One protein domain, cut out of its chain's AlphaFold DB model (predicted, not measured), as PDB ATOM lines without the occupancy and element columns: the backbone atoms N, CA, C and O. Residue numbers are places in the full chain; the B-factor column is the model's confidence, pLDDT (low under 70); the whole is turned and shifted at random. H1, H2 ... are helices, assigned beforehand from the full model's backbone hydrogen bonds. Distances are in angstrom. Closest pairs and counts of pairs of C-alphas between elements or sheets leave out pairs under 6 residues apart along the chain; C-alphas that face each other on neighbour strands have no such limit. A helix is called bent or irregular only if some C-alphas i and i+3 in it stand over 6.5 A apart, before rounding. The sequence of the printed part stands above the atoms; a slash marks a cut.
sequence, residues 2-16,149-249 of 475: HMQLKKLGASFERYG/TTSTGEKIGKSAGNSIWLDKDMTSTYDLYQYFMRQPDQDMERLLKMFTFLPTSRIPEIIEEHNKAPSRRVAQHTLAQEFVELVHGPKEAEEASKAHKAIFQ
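Overview. This is residues 2 to 16 and 149 to 249 of the 475 residues of the protein "Tyrosine--tRNA ligase" of Arthroderma benhamiae (strain ATCC MYA-4681 / CBS 112371) (UniProt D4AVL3). One helix, H5, runs through the middle of a rounded all-helix domain, and the other five helices pack on it. H3 and H6 lie on opposite sides of it, H2 packs on both H5 and H6, and H4 and H1 sit toward its two ends. A long stretch with no named element, residues 149 to 172, loops out on one side of the helices and leads into H2, its C-alphas 12 to 20 A from the mean of all C-alphas. The printed part has 116 residues with six named helices, H1 to H6 in chain order, and no named strand. It is compact, with a radius of gyration of the C-alphas of 14.2 A and spans of 42 by 33 by 30 A.

Arrangement. The hub is H5, residues 218 to 232, which touches the five other helices. H2, residues 173 to 181, touches it at a shallow tilt of 32 degrees, opposite ways; the closest C-alphas, of Tyr 177 and Ala 224, are 5.0 A apart. H6, residues 234 to 248, forms a helical hairpin with H5 at a steep tilt of 40 degrees, with the C-alphas of Glu 229 and Ala 237 closest at 5.0 A. H6 also touches H2, where the C-alphas of Tyr 174 and Ala 240 are closest at 5.1 A. H3, residues 185 to 195, touches H5 at a shallow tilt of 29 degrees, the same way, with the C-alphas of Leu 192 and Leu 223 closest at 5.9 A. H4, residues 202 to 212, forms a helical hairpin with H3 at a shallow tilt of 18 degrees; their closest C-alphas, of Glu 189 and Ile 203, are 6.6 A apart. H4 touches H5 at residues 218 to 219 alone, with the C-alphas of His 210 and Val 218 closest at 5.2 A. H3, H4 and H5 form an up-and-down bundle, each running against the one before it. H1, residues 2 to 16, touches H5 at residues 229 to 232 alone, at a steep tilt of 49 degrees, opposite ways; the closest C-alphas, of Ser 11 and Leu 230, are 5.8 A apart. H3 and H6 are apart. Every O i to N i+4 pair is within hydrogen-bond range in H1, H4, H5 and H6, against 4 of 5 in H2 and 5 of 7 in H3.

Along the chain. H1 begins at C-alpha 2 (176.417, 237.942, 133.299) and is 21.2 A long. H2 is 12.5 A, H3 15.3 A and H4 15.8 A long. H3 is irregular, with C-alphas 186 and 189 7.2 A apart. H5 is 20.6 A long, from C-alpha 218 (210.340, 243.058, 135.903). H6 is 21.3 A long and ends at C-alpha 248 (207.569, 255.638, 142.100).

Size, cuts and confidence. The two C-alphas farthest apart, of His 2 and Lys 212, are 43.5 A apart. Residues 17 to 148 are not printed, and C-alphas 16 and 149 are 25.5 A apart across this cut. Of the links that are printed whole, H3 to H4 is short and the others are tight. Mean pLDDT of the printed part is 83.8; residues 150, 152 to 163 and 249 are under 70.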
ATOM      1  N   HIS A   2     176.502 238.453 134.694       72.81
ATOM      2  CA  HIS A   2     176.417 237.942 133.299       72.81
ATOM      3  C   HIS A   2     177.174 238.798 132.269       72.81
ATOM      4  O   HIS A   2     177.961 238.293 131.475       72.81
ATOM      5  N   MET A   3     176.998 240.122 132.333       74.19
ATOM      6  CA  MET A   3     177.714 241.065 131.464       74.19
ATOM      7  C   MET A   3     179.227 241.083 131.707       74.19
ATOM      8  O   MET A   3     179.990 241.262 130.764       74.19
ATOM      9  N   GLN A   4     179.663 240.880 132.949       76.06
ATOM     10  CA  GLN A   4     181.080 240.828 133.310       76.06
ATOM     11  C   GLN A   4     181.733 239.560 132.749       76.06
ATOM     12  O   GLN A   4     182.773 239.652 132.111       76.06
ATOM     13  N   LEU A   5     181.077 238.402 132.876       80.81
ATOM     14  CA  LEU A   5     181.549 237.136 132.299       80.81
ATOM     15  C   LEU A   5     181.570 237.173 130.764       80.81
ATOM     16  O   LEU A   5     182.512 236.682 130.139       80.81
ATOM     17  N   LYS A   6     180.570 237.811 130.138       80.62
ATOM     18  CA  LYS A   6     180.573 238.042 128.686       80.62
ATOM     19  C   LYS A   6     181.773 238.879 128.244       80.62
ATOM     20  O   LYS A   6     182.465 238.462 127.315       80.62
ATOM     21  N   LYS A   7     182.018 240.013 128.920       79.44
ATOM     22  CA  LYS A   7     183.176 240.889 128.672       79.44
ATOM     23  C   LYS A   7     184.490 240.135 128.858       79.44
ATOM     24  O   LYS A   7     185.328 240.184 127.968       79.44
ATOM     25  N   LEU A   8     184.623 239.385 129.950       82.50
ATOM     26  CA  LEU A   8     185.827 238.621 130.262       82.50
ATOM     27  C   LEU A   8     186.171 237.613 129.161       82.50
ATOM     28  O   LEU A   8     187.310 237.564 128.713       82.50
ATOM     29  N   GLY A   9     185.194 236.858 128.651       81.44
ATOM     30  CA  GLY A   9     185.496 235.922 127.567       81.44
ATOM     31  C   GLY A   9     185.823 236.599 126.229       81.44
ATOM     32  O   GLY A   9     186.622 236.060 125.476       81.44
ATOM     33  N   ALA A  10     185.301 237.802 125.953       82.06
ATOM     34  CA  ALA A  10     185.766 238.586 124.803       82.06
ATOM     35  C   ALA A  10     187.219 239.069 124.995       82.06
ATOM     36  O   ALA A  10     188.004 239.081 124.046       82.06
ATOM     37  N   SER A  11     187.601 239.424 126.226       82.88
ATOM     38  CA  SER A  11     188.996 239.731 126.560       82.88
ATOM     39  C   SER A  11     189.904 238.513 126.383       82.88
ATOM     40  O   SER A  11     190.994 238.666 125.843       82.88
ATOM     41  N   PHE A  12     189.452 237.310 126.754       83.50
ATOM     42  CA  PHE A  12     190.204 236.066 126.542       83.50
ATOM     43  C   PHE A  12     190.463 235.787 125.061       83.50
ATOM     44  O   PHE A  12     191.596 235.493 124.696       83.50
ATOM     45  N   GLU A  13     189.449 235.924 124.204       82.00
ATOM     46  CA  GLU A  13     189.589 235.732 122.752       82.00
ATOM     47  C   GLU A  13     190.598 236.730 122.156       82.00
ATOM     48  O   GLU A  13     191.512 236.350 121.424       82.00
ATOM     49  N   ARG A  14     190.495 238.010 122.536       82.00
ATOM     50  CA  ARG A  14     191.429 239.056 122.097       82.00
ATOM     51  C   ARG A  14     192.858 238.798 122.580       82.00
ATOM     52  O   ARG A  14     193.807 238.974 121.817       82.00
ATOM     53  N   TYR A  15     193.009 238.430 123.847       81.44
ATOM     54  CA  TYR A  15     194.303 238.174 124.464       81.44
ATOM     55  C   TYR A  15     194.959 236.912 123.888       81.44
ATOM     56  O   TYR A  15     196.145 236.924 123.573       81.44
ATOM     57  N   GLY A  16     194.179 235.854 123.651       78.56
ATOM     58  CA  GLY A  16     194.631 234.659 122.943       78.56
ATOM     59  C   GLY A  16     195.122 234.982 121.530       78.56
ATOM     60  O   GLY A  16     196.209 234.550 121.151       78.56
ATOM     61  N   THR A 149     197.484 229.139 146.449       76.38
ATOM     62  CA  THR A 149     198.169 229.463 147.705       76.38
ATOM     63  C   THR A 149     199.389 230.337 147.448       76.38
ATOM     64  O   THR A 149     199.930 230.350 146.343       76.38
ATOM     65  N   THR A 150     199.812 231.106 148.443       69.06
ATOM     66  CA  THR A 150     201.126 231.759 148.485       69.06
ATOM     67  C   THR A 150     202.196 230.738 148.872       69.06
ATOM     68  O   THR A 150     201.885 229.659 149.388       69.06
ATOM     69  N   SER A 151     203.471 231.089 148.713       70.25
ATOM     70  CA  SER A 151     204.592 230.311 149.260       70.25
ATOM     71  C   SER A 151     204.495 230.058 150.775       70.25
ATOM     72  O   SER A 151     205.094 229.120 151.290       70.25
ATOM     73  N   THR A 152     203.761 230.908 151.504       65.94
ATOM     74  CA  THR A 152     203.514 230.782 152.951       65.94
ATOM     75  C   THR A 152     202.321 229.878 153.283       65.94
ATOM     76  O   THR A 152     202.028 229.666 154.456       65.94
ATOM     77  N   GLY A 153     201.635 229.330 152.272       67.94
ATOM     78  CA  GLY A 153     200.462 228.465 152.428       67.94
ATOM     79  C   GLY A 153     199.137 229.215 152.600       67.94
ATOM     80  O   GLY A 153     198.088 228.583 152.726       67.94
ATOM     81  N   GLU A 154     199.144 230.550 152.576       69.75
ATOM     82  CA  GLU A 154     197.925 231.353 152.670       69.75
ATOM     83  C   GLU A 154     197.142 231.311 151.355       69.75
ATOM     84  O   GLU A 154     197.711 231.358 150.268       69.75
ATOM     85  N   LYS A 155     195.808 231.237 151.430       69.38
ATOM     86  CA  LYS A 155     194.956 231.250 150.234       69.38
ATOM     87  C   LYS A 155     194.945 232.644 149.606       69.38
ATOM     88  O   LYS A 155     194.519 233.613 150.240       69.38
ATOM     89  N   ILE A 156     195.336 232.719 148.339       66.50
ATOM     90  CA  ILE A 156     195.262 233.924 147.507       66.50
ATOM     91  C   ILE A 156     193.788 234.356 147.431       66.50
ATOM     92  O   ILE A 156     192.926 233.579 147.023       66.50
ATOM     93  N   GLY A 157     193.486 235.571 147.896       55.62
ATOM     94  CA  GLY A 157     192.131 236.144 147.897       55.62
ATOM     95  C   GLY A 157     191.314 235.962 149.186       55.62
ATOM     96  O   GLY A 157     190.213 236.498 149.270       55.62
ATOM     97  N   LYS A 158     191.832 235.256 150.205       56.00
ATOM     98  CA  LYS A 158     191.230 235.203 151.563       56.00
ATOM     99  C   LYS A 158     192.156 235.700 152.675       56.00
ATOM    100  O   LYS A 158     191.783 235.654 153.846       56.00
ATOM    101  N   SER A 159     193.346 236.177 152.330       43.88
ATOM    102  CA  SER A 159     194.285 236.784 153.272       43.88
ATOM    103  C   SER A 159     193.632 237.987 153.974       43.88
ATOM    104  O   SER A 159     193.292 238.980 153.338       43.88
ATOM    105  N   ALA A 160     193.399 237.836 155.284       38.12
ATOM    106  CA  ALA A 160     192.996 238.851 156.263       38.12
ATOM    107  C   ALA A 160     191.972 239.915 155.797       38.12
ATOM    108  O   ALA A 160     192.189 241.111 155.965       38.12
ATOM    109  N   GLY A 161     190.826 239.481 155.260       48.34
ATOM    110  CA  GLY A 161     189.618 240.319 155.186       48.34
ATOM    111  C   GLY A 161     189.418 241.168 153.926       48.34
ATOM    112  O   GLY A 161     188.388 241.831 153.848       48.34
ATOM    113  N   ASN A 162     190.310 241.115 152.926       56.28
ATOM    114  CA  ASN A 162     190.110 241.828 151.654       56.28
ATOM    115  C   ASN A 162     190.038 240.859 150.469       56.28
ATOM    116  O   ASN A 162     191.053 240.318 150.027       56.28
ATOM    117  N   SER A 163     188.828 240.628 149.958       69.88
ATOM    118  CA  SER A 163     188.637 239.894 148.701       69.88
ATOM    119  C   SER A 163     189.058 240.779 147.532       69.88
ATOM    120  O   SER A 163     188.704 241.954 147.491       69.88
ATOM    121  N   ILE A 164     189.809 240.219 146.587       79.44
ATOM    122  CA  ILE A 164     190.223 240.923 145.369       79.44
ATOM    123  C   ILE A 164     189.170 240.647 144.313       79.44
ATOM    124  O   ILE A 164     188.982 239.499 143.903       79.44
ATOM    125  N   TRP A 165     188.467 241.695 143.902       83.00
ATOM    126  CA  TRP A 165     187.394 241.586 142.929       83.00
ATOM    127  C   TRP A 165     187.930 241.825 141.520       83.00
ATOM    128  O   TRP A 165     188.847 242.609 141.304       83.00
ATOM    129  N   LEU A 166     187.324 241.153 140.543       84.75
ATOM    130  CA  LEU A 166     187.549 241.429 139.119       84.75
ATOM    131  C   LEU A 166     186.656 242.567 138.605       84.75
ATOM    132  O   LEU A 166     186.660 242.874 137.416       84.75
ATOM    133  N   ASP A 167     185.784 243.099 139.462       82.19
ATOM    134  CA  ASP A 167     184.961 244.250 139.129       82.19
ATOM    135  C   ASP A 167     185.713 245.521 139.513       82.19
ATOM    136  O   ASP A 167     186.086 245.703 140.673       82.19
ATOM    137  N   LYS A 168     185.906 246.391 138.526       80.44
ATOM    138  CA  LYS A 168     186.581 247.680 138.656       80.44
ATOM    139  C   LYS A 168     185.917 248.631 139.653       80.44
ATOM    140  O   LYS A 168     186.614 249.468 140.217       80.44
ATOM    141  N   ASP A 169     184.615 248.475 139.900       78.44
ATOM    142  CA  ASP A 169     183.880 249.291 140.873       78.44
ATOM    143  C   ASP A 169     184.114 248.808 142.320       78.44
ATOM    144  O   ASP A 169     183.879 249.547 143.274       78.44
ATOM    145  N   MET A 170     184.596 247.570 142.501       79.19
ATOM    146  CA  MET A 170     184.912 246.991 143.815       79.19
ATOM    147  C   MET A 170     186.415 246.943 144.104       79.19
ATOM    148  O   MET A 170     186.842 247.062 145.251       79.19
ATOM    149  N   THR A 171     187.239 246.715 143.084       82.50
ATOM    150  CA  THR A 171     188.700 246.767 143.170       82.50
ATOM    151  C   THR A 171     189.212 247.514 141.954       82.50
ATOM    152  O   THR A 171     189.095 247.033 140.827       82.50
ATOM    153  N   SER A 172     189.785 248.698 142.182       84.56
ATOM    154  CA  SER A 172     190.257 249.540 141.087       84.56
ATOM    155  C   SER A 172     191.342 248.830 140.267       84.56
ATOM    156  O   SER A 172     192.108 248.010 140.784       84.56
ATOM    157  N   THR A 173     191.453 249.174 138.980       87.81
ATOM    158  CA  THR A 173     192.510 248.665 138.089       87.81
ATOM    159  C   THR A 173     193.902 248.853 138.702       87.81
ATOM    160  O   THR A 173     194.751 247.964 138.627       87.81
ATOM    161  N   TYR A 174     194.128 249.997 139.351       85.38
ATOM    162  CA  TYR A 174     195.393 250.300 140.005       85.38
ATOM    163  C   TYR A 174     195.641 249.417 141.233       85.38
ATOM    164  O   TYR A 174     196.754 248.920 141.399       85.38
ATOM    165  N   ASP A 175     194.627 249.168 142.064       83.69
ATOM    166  CA  ASP A 175     194.764 248.295 143.235       83.69
ATOM    167  C   ASP A 175     195.021 246.846 142.836       83.69
ATOM    168  O   ASP A 175     195.868 246.177 143.433       83.69
ATOM    169  N   LEU A 176     194.350 246.379 141.781       85.88
ATOM    170  CA  LEU A 176     194.592 245.061 141.207       85.88
ATOM    171  C   LEU A 176     196.026 244.946 140.670       85.88
ATOM    172  O   LEU A 176     196.718 243.969 140.949       85.88
ATOM    173  N   TYR A 177     196.511 245.968 139.961       89.00
ATOM    174  CA  TYR A 177     197.898 246.020 139.497       89.00
ATOM    175  C   TYR A 177     198.885 246.017 140.678       89.00
ATOM    176  O   TYR A 177     199.850 245.250 140.707       89.00
ATOM    177  N   GLN A 178     198.623 246.834 141.701       85.81
ATOM    178  CA  GLN A 178     199.430 246.917 142.918       85.81
ATOM    179  C   GLN A 178     199.454 245.612 143.712       85.81
ATOM    180  O   GLN A 178     200.466 245.305 144.343       85.81
ATOM    181  N   TYR A 179     198.375 244.830 143.688       87.19
ATOM    182  CA  TYR A 179     198.334 243.532 144.348       87.19
ATOM    183  C   TYR A 179     199.433 242.594 143.830       87.19
ATOM    184  O   TYR A 179     200.180 242.024 144.629       87.19
ATOM    185  N   PHE A 180     199.585 242.490 142.507       88.00
ATOM    186  CA  PHE A 180     200.639 241.682 141.890       88.00
ATOM    187  C   PHE A 180     202.032 242.277 142.110       88.00
ATOM    188  O   PHE A 180     202.984 241.538 142.351       88.00
ATOM    189  N   MET A 181     202.149 243.607 142.150       87.94
ATOM    190  CA  MET A 181     203.413 244.292 142.458       87.94
ATOM    191  C   MET A 181     203.963 244.021 143.861       87.94
ATOM    192  O   MET A 181     205.154 244.239 144.107       87.94
ATOM    193  N   ARG A 182     203.114 243.570 144.790       84.94
ATOM    194  CA  ARG A 182     203.489 243.224 146.169       84.94
ATOM    195  C   ARG A 182     203.803 241.742 146.358       84.94
ATOM    196  O   ARG A 182     204.266 241.379 147.437       84.94
ATOM    197  N   GLN A 183     203.549 240.903 145.356       85.38
ATOM    198  CA  GLN A 183     203.817 239.473 145.460       85.38
ATOM    199  C   GLN A 183     205.329 239.202 145.552       85.38
ATOM    200  O   GLN A 183     206.122 239.910 144.916       85.38
ATOM    201  N   PRO A 184     205.740 238.202 146.350       87.31
ATOM    202  CA  PRO A 184     207.147 237.897 146.555       87.31
ATOM    203  C   PRO A 184     207.773 237.294 145.293       87.31
ATOM    204  O   PRO A 184     207.114 236.577 144.538       87.31
ATOM    205  N   ASP A 185     209.070 237.542 145.096       88.38
ATOM    206  CA  ASP A 185     209.816 237.104 143.906       88.38
ATOM    207  C   ASP A 185     209.719 235.581 143.688       88.38
ATOM    208  O   ASP A 185     209.526 235.118 142.565       88.38
ATOM    209  N   GLN A 186     209.751 234.799 144.773       88.75
ATOM    210  CA  GLN A 186     209.687 233.331 144.739       88.75
ATOM    211  C   GLN A 186     208.378 232.762 144.168       88.75
ATOM    212  O   GLN A 186     208.352 231.621 143.714       88.75
ATOM    213  N   ASP A 187     207.290 233.539 144.177       88.50
ATOM    214  CA  ASP A 187     206.001 233.116 143.630       88.50
ATOM    215  C   ASP A 187     205.845 233.484 142.143       88.50
ATOM    216  O   ASP A 187     204.938 232.976 141.481       88.50
ATOM    217  N   MET A 188     206.720 234.330 141.581       91.00
ATOM    218  CA  MET A 188     206.528 234.927 140.252       91.00
ATOM    219  C   MET A 188     206.445 233.906 139.125       91.00
ATOM    220  O   MET A 188     205.546 233.996 138.292       91.00
ATOM    221  N   GLU A 189     207.334 232.914 139.102       92.62
ATOM    222  CA  GLU A 189     207.343 231.915 138.030       92.62
ATOM    223  C   GLU A 189     206.031 231.117 138.000       92.62
ATOM    224  O   GLU A 189     205.428 230.911 136.945       92.62
ATOM    225  N   ARG A 190     205.557 230.704 139.179       91.06
ATOM    226  CA  ARG A 190     204.299 229.971 139.332       91.06
ATOM    227  C   ARG A 190     203.108 230.850 138.967       91.06
ATOM    228  O   ARG A 190     202.242 230.404 138.220       91.06
ATOM    229  N   LEU A 191     203.062 232.087 139.456       90.94
ATOM    230  CA  LEU A 191     201.960 233.007 139.179       90.94
ATOM    231  C   LEU A 191     201.876 233.362 137.688       90.94
ATOM    232  O   LEU A 191     200.778 233.355 137.139       90.94
ATOM    233  N   LEU A 192     203.009 233.576 137.008       93.00
ATOM    234  CA  LEU A 192     203.048 233.789 135.556       93.00
ATOM    235  C   LEU A 192     202.456 232.595 134.796       93.00
ATOM    236  O   LEU A 192     201.634 232.797 133.906       93.00
ATOM    237  N   LYS A 193     202.799 231.358 135.185       91.75
ATOM    238  CA  LYS A 193     202.241 230.136 134.572       91.75
ATOM    239  C   LYS A 193     200.735 229.979 134.808       91.75
ATOM    240  O   LYS A 193     200.052 229.408 133.970       91.75
ATOM    241  N   MET A 194     200.226 230.436 135.952       89.19
ATOM    242  CA  MET A 194     198.821 230.242 136.336       89.19
ATOM    243  C   MET A 194     197.882 231.334 135.814       89.19
ATOM    244  O   MET A 194     196.715 231.051 135.560       89.19
ATOM    245  N   PHE A 195     198.362 232.573 135.699       89.38
ATOM    246  CA  PHE A 195     197.512 233.749 135.476       89.38
ATOM    247  C   PHE A 195     197.701 234.431 134.118       89.38
ATOM    248  O   PHE A 195     196.993 235.394 133.827       89.38
ATOM    249  N   THR A 196     198.631 233.958 133.286       90.50
ATOM    250  CA  THR A 196     198.905 234.541 131.964       90.50
ATOM    251  C   THR A 196     198.837 233.474 130.874       90.50
ATOM    252  O   THR A 196     198.971 232.287 131.162       90.50
ATOM    253  N   PHE A 197     198.673 233.893 129.616       87.50
ATOM    254  CA  PHE A 197     198.854 233.009 128.450       87.50
ATOM    255  C   PHE A 197     200.227 233.206 127.795       87.50
ATOM    256  O   PHE A 197     200.387 232.966 126.600       87.50
ATOM    257  N   LEU A 198     201.226 233.659 128.564       89.38
ATOM    258  CA  LEU A 198     202.594 233.732 128.067       89.38
ATOM    259  C   LEU A 198     203.090 232.325 127.696       89.38
ATOM    260  O   LEU A 198     202.853 231.376 128.452       89.38
ATOM    261  N   PRO A 199     203.829 232.173 126.580       89.44
ATOM    262  CA  PRO A 199     204.465 230.907 126.249       89.44
ATOM    263  C   PRO A 199     205.335 230.418 127.408       89.44
ATOM    264  O   PRO A 199     206.108 231.189 127.981       89.44
ATOM    265  N   THR A 200     205.261 229.128 127.737       89.06
ATOM    266  CA  THR A 200     206.014 228.565 128.870       89.06
ATOM    267  C   THR A 200     207.526 228.744 128.712       89.06
ATOM    268  O   THR A 200     208.224 228.869 129.711       89.06
ATOM    269  N   SER A 201     208.025 228.829 127.474       91.19
ATOM    270  CA  SER A 201     209.423 229.147 127.156       91.19
ATOM    271  C   SER A 201     209.827 230.583 127.513       91.19
ATOM    272  O   SER A 201     210.974 230.812 127.880       91.19
ATOM    273  N   ARG A 202     208.896 231.544 127.468       91.69
ATOM    274  CA  ARG A 202     209.160 232.960 127.766       91.69
ATOM    275  C   ARG A 202     209.258 233.238 129.266       91.69
ATOM    276  O   ARG A 202     209.917 234.188 129.680       91.69
ATOM    277  N   ILE A 203     208.605 232.424 130.093       94.00
ATOM    278  CA  ILE A 203     208.554 232.630 131.546       94.00
ATOM    279  C   ILE A 203     209.954 232.532 132.190       94.00
ATOM    280  O   ILE A 203     210.312 233.464 132.911       94.00
ATOM    281  N   PRO A 204     210.787 231.506 131.910       94.69
ATOM    282  CA  PRO A 204     212.167 231.452 132.399       94.69
ATOM    283  C   PRO A 204     213.007 232.680 132.031       94.69
ATOM    284  O   PRO A 204     213.750 233.173 132.874       94.69
ATOM    285  N   GLU A 205     212.851 233.221 130.818       94.75
ATOM    286  CA  GLU A 205     213.585 234.413 130.366       94.75
ATOM    287  C   GLU A 205     213.230 235.652 131.203       94.75
ATOM    288  O   GLU A 205     214.112 236.414 131.599       94.75
ATOM    289  N   ILE A 206     211.942 235.829 131.529       94.12
ATOM    290  CA  ILE A 206     211.461 236.918 132.394       94.12
ATOM    291  C   ILE A 206     212.031 236.779 133.810       94.12
ATOM    292  O   ILE A 206     212.431 237.772 134.422       94.12
ATOM    293  N   ILE A 207     212.076 235.555 134.340       95.50
ATOM    294  CA  ILE A 207     212.635 235.288 135.668       95.50
ATOM    295  C   ILE A 207     214.147 235.529 135.678       95.50
ATOM    296  O   ILE A 207     214.659 236.142 136.613       95.50
ATOM    297  N   GLU A 208     214.869 235.135 134.629       94.31
ATOM    298  CA  GLU A 208     216.300 235.411 134.502       94.31
ATOM    299  C   GLU A 208     216.584 236.920 134.417       94.31
ATOM    300  O   GLU A 208     217.486 237.428 135.087       94.31
ATOM    301  N   GLU A 209     215.790 237.663 133.641       94.12
ATOM    302  CA  GLU A 209     215.875 239.124 133.565       94.12
ATOM    303  C   GLU A 209     215.599 239.781 134.924       94.12
ATOM    304  O   GLU A 209     216.337 240.675 135.349       94.12
ATOM    305  N   HIS A 210     214.573 239.311 135.636       93.25
ATOM    306  CA  HIS A 210     214.264 239.778 136.982       93.25
ATOM    307  C   HIS A 210     215.423 239.498 137.950       93.25
ATOM    308  O   HIS A 210     215.840 240.401 138.672       93.25
ATOM    309  N   ASN A 211     216.012 238.301 137.912       92.19
ATOM    310  CA  ASN A 211     217.126 237.916 138.781       92.19
ATOM    311  C   ASN A 211     218.398 238.744 138.532       92.19
ATOM    312  O   ASN A 211     219.163 238.982 139.467       92.19
ATOM    313  N   LYS A 212     218.614 239.242 137.306       94.06
ATOM    314  CA  LYS A 212     219.719 240.170 136.991       94.06
ATOM    315  C   LYS A 212     219.550 241.533 137.668       94.06
ATOM    316  O   LYS A 212     220.545 242.181 137.988       94.06
ATOM    317  N   ALA A 213     218.315 241.989 137.878       90.94
ATOM    318  CA  ALA A 213     218.026 243.264 138.529       90.94
ATOM    319  C   ALA A 213     216.707 243.227 139.335       90.94
ATOM    320  O   ALA A 213     215.729 243.866 138.928       90.94
ATOM    321  N   PRO A 214     216.678 242.570 140.515       88.56
ATOM    322  CA  PRO A 214     215.439 242.376 141.283       88.56
ATOM    323  C   PRO A 214     214.764 243.694 141.688       88.56
ATOM    324  O   PRO A 214     213.540 243.802 141.754       88.56
ATOM    325  N   SER A 215     215.558 244.756 141.868       86.44
ATOM    326  CA  SER A 215     215.070 246.105 142.181       86.44
ATOM    327  C   SER A 215     214.147 246.699 141.112       86.44
ATOM    328  O   SER A 215     213.336 247.564 141.438       86.44
ATOM    329  N   ARG A 216     214.237 246.238 139.855       87.06
ATOM    330  CA  ARG A 216     213.360 246.679 138.758       87.06
ATOM    331  C   ARG A 216     211.995 246.001 138.768       87.06
ATOM    332  O   ARG A 216     211.099 246.492 138.091       87.06
ATOM    333  N   ARG A 217     211.837 244.885 139.495       90.31
ATOM    334  CA  ARG A 217     210.577 244.127 139.593       90.31
ATOM    335  C   ARG A 217     209.946 243.781 138.239       90.31
ATOM    336  O   ARG A 217     208.739 243.908 138.053       90.31
ATOM    337  N   VAL A 218     210.779 243.356 137.281       92.94
ATOM    338  CA  VAL A 218     210.340 243.058 135.903       92.94
ATOM    339  C   VAL A 218     209.232 242.000 135.892       92.94
ATOM    340  O   VAL A 218     208.168 242.255 135.340       92.94
ATOM    341  N   ALA A 219     209.434 240.872 136.579       94.25
ATOM    342  CA  ALA A 219     208.451 239.793 136.648       94.25
ATOM    343  C   ALA A 219     207.089 240.239 137.214       94.25
ATOM    344  O   ALA A 219     206.054 239.915 136.633       94.25
ATOM    345  N   GLN A 220     207.077 241.032 138.292       93.56
ATOM    346  CA  GLN A 220     205.839 241.567 138.863       93.56
ATOM    347  C   GLN A 220     205.128 242.515 137.900       93.56
ATOM    348  O   GLN A 220     203.911 242.436 137.752       93.56
ATOM    349  N   HIS A 221     205.879 243.405 137.247       93.88
ATOM    350  CA  HIS A 221     205.322 244.330 136.269       93.88
ATOM    351  C   HIS A 221     204.694 243.587 135.094       93.88
ATOM    352  O   HIS A 221     203.576 243.915 134.702       93.88
ATOM    353  N   THR A 222     205.373 242.560 134.578       94.56
ATOM    354  CA  THR A 222     204.833 241.704 133.521       94.56
ATOM    355  C   THR A 222     203.561 241.000 133.985       94.56
ATOM    356  O   THR A 222     202.537 241.123 133.327       94.56
ATOM    357  N   LEU A 223     203.580 240.335 135.143       95.06
ATOM    358  CA  LEU A 223     202.404 239.646 135.680       95.06
ATOM    359  C   LEU A 223     201.208 240.594 135.859       95.06
ATOM    360  O   LEU A 223     200.102 240.283 135.421       95.06
ATOM    361  N   ALA A 224     201.435 241.753 136.482       93.69
ATOM    362  CA  ALA A 224     200.398 242.746 136.735       93.69
ATOM    363  C   ALA A 224     199.805 243.281 135.425       93.69
ATOM    364  O   ALA A 224     198.586 243.383 135.295       93.69
ATOM    365  N   GLN A 225     200.654 243.590 134.443       93.50
ATOM    366  CA  GLN A 225     200.220 244.102 133.149       93.50
ATOM    367  C   GLN A 225     199.418 243.062 132.363       93.50
ATOM    368  O   GLN A 225     198.327 243.379 131.898       93.50
ATOM    369  N   GLU A 226     199.919 241.830 132.250       93.00
ATOM    370  CA  GLU A 226     199.245 240.756 131.512       93.00
ATOM    371  C   GLU A 226     197.894 240.404 132.152       93.00
ATOM    372  O   GLU A 226     196.891 240.260 131.453       93.00
ATOM    373  N   PHE A 227     197.829 240.339 133.486       92.50
ATOM    374  CA  PHE A 227     196.581 240.036 134.186       92.50
ATOM    375  C   PHE A 227     195.559 241.173 134.086       92.50
ATOM    376  O   PHE A 227     194.383 240.933 133.817       92.50
ATOM    377  N   VAL A 228     195.976 242.428 134.271       92.00
ATOM    378  CA  VAL A 228     195.061 243.569 134.119       92.00
ATOM    379  C   VAL A 228     194.596 243.707 132.666       92.00
ATOM    380  O   VAL A 228     193.421 243.988 132.433       92.00
ATOM    381  N   GLU A 229     195.463 243.443 131.685       91.62
ATOM    382  CA  GLU A 229     195.086 243.423 130.267       91.62
ATOM    383  C   GLU A 229     194.022 242.354 129.996       91.62
ATOM    384  O   GLU A 229     193.054 242.617 129.281       91.62
ATOM    385  N   LEU A 230     194.157 241.184 130.621       89.38
ATOM    386  CA  LEU A 230     193.199 240.092 130.516       89.38
ATOM    387  C   LEU A 230     191.822 240.452 131.100       89.38
ATOM    388  O   LEU A 230     190.795 240.112 130.513       89.38
ATOM    389  N   VAL A 231     191.780 241.130 132.251       88.81
ATOM    390  CA  VAL A 231     190.525 241.383 132.986       88.81
ATOM    391  C   VAL A 231     189.867 242.705 132.571       88.81
ATOM    392  O   VAL A 231     188.674 242.727 132.264       88.81
ATOM    393  N   HIS A 232     190.623 243.807 132.544       87.25
ATOM    394  CA  HIS A 232     190.119 245.167 132.287       87.25
ATOM    395  C   HIS A 232     190.452 245.684 130.879       87.25
ATOM    396  O   HIS A 232     189.865 246.668 130.424       87.25
ATOM    397  N   GLY A 233     191.329 244.997 130.145       88.12
ATOM    398  CA  GLY A 233     191.728 245.365 128.791       88.12
ATOM    399  C   GLY A 233     193.041 246.157 128.736       88.12
ATOM    400  O   GLY A 233     193.549 246.639 129.749       88.12
ATOM    401  N   PRO A 234     193.614 246.331 127.534       88.25
ATOM    402  CA  PRO A 234     194.975 246.849 127.389       88.25
ATOM    403  C   PRO A 234     195.122 248.333 127.719       88.25
ATOM    404  O   PRO A 234     196.170 248.730 128.211       88.25
ATOM    405  N   LYS A 235     194.084 249.149 127.484       87.69
ATOM    406  CA  LYS A 235     194.121 250.581 127.833       87.69
ATOM    407  C   LYS A 235     194.275 250.769 129.343       87.69
ATOM    408  O   LYS A 235     195.174 251.466 129.790       87.69
ATOM    409  N   GLU A 236     193.450 250.059 130.106       88.19
ATOM    410  CA  GLU A 236     193.462 250.055 131.571       88.19
ATOM    411  C   GLU A 236     194.795 249.521 132.123       88.19
ATOM    412  O   GLU A 236     195.369 250.099 133.045       88.19
ATOM    413  N   ALA A 237     195.341 248.460 131.521       88.75
ATOM    414  CA  ALA A 237     196.649 247.924 131.899       88.75
ATOM    415  C   ALA A 237     197.791 248.925 131.663       88.75
ATOM    416  O   ALA A 237     198.682 249.076 132.503       88.75
ATOM    417  N   GLU A 238     197.763 249.630 130.529       90.06
ATOM    418  CA  GLU A 238     198.754 250.650 130.197       90.06
ATOM    419  C   GLU A 238     198.654 251.861 131.137       90.06
ATOM    420  O   GLU A 238     199.674 252.330 131.647       90.06
ATOM    421  N   GLU A 239     197.439 252.332 131.415       88.69
ATOM    422  CA  GLU A 239     197.174 253.425 132.356       88.69
ATOM    423  C   GLU A 239     197.636 253.074 133.775       88.69
ATOM    424  O   GLU A 239     198.363 253.857 134.392       88.69
ATOM    425  N   ALA A 240     197.322 251.874 134.270       88.50
ATOM    426  CA  ALA A 240     197.772 251.411 135.583       88.50
ATOM    427  C   ALA A 240     199.305 251.301 135.670       88.50
ATOM    428  O   ALA A 240     199.911 251.720 136.662       88.50
ATOM    429  N   SER A 241     199.956 250.805 134.611       88.19
ATOM    430  CA  SER A 241     201.419 250.729 134.528       88.19
ATOM    431  C   SER A 241     202.068 252.119 134.526       88.19
ATOM    432  O   SER A 241     203.041 252.352 135.252       88.19
ATOM    433  N   LYS A 242     201.512 253.074 133.766       87.00
ATOM    434  CA  LYS A 242     201.970 254.474 133.741       87.00
ATOM    435  C   LYS A 242     201.788 255.150 135.098       87.00
ATOM    436  O   LYS A 242     202.741 255.746 135.598       87.00
ATOM    437  N   ALA A 243     200.621 254.999 135.721       84.12
ATOM    438  CA  ALA A 243     200.335 255.545 137.045       84.12
ATOM    439  C   ALA A 243     201.317 255.006 138.097       84.12
ATOM    440  O   ALA A 243     201.905 255.777 138.856       84.12
ATOM    441  N   HIS A 244     201.585 253.695 138.084       83.06
ATOM    442  CA  HIS A 244     202.591 253.094 138.957       83.06
ATOM    443  C   HIS A 244     203.977 253.720 138.735       83.06
ATOM    444  O   HIS A 244     204.670 254.062 139.693       83.06
ATOM    445  N   LYS A 245     204.417 253.875 137.482       82.44
ATOM    446  CA  LYS A 245     205.730 254.471 137.184       82.44
ATOM    447  C   LYS A 245     205.810 255.931 137.636       82.44
ATOM    448  O   LYS A 245     206.810 256.301 138.244       82.44
ATOM    449  N   ALA A 246     204.764 256.726 137.415       80.56
ATOM    450  CA  ALA A 246     204.721 258.133 137.809       80.56
ATOM    451  C   ALA A 246     204.845 258.329 139.332       80.56
ATOM    452  O   ALA A 246     205.538 259.235 139.788       80.56
ATOM    453  N   ILE A 247     204.226 257.450 140.126       77.69
ATOM    454  CA  ILE A 247     204.253 257.540 141.594       77.69
ATOM    455  C   ILE A 247     205.634 257.173 142.166       77.69
ATOM    456  O   ILE A 247     206.063 257.752 143.167       77.69
ATOM    457  N   PHE A 248     206.339 256.220 141.546       70.50
ATOM    458  CA  PHE A 248     207.569 255.638 142.100       70.50
ATOM    459  C   PHE A 248     208.868 256.047 141.386       70.50
ATOM    460  O   PHE A 248     209.944 255.627 141.820       70.50
ATOM    461  N   GLN A 249     208.817 256.880 140.341       63.62
ATOM    462  CA  GLN A 249     210.029 257.388 139.695       63.62
ATOM    463  C   GLN A 249     210.824 258.333 140.624       63.62
ATOM    464  O   GLN A 249     210.271 259.291 141.172       63.62
TER     465      GLN A 249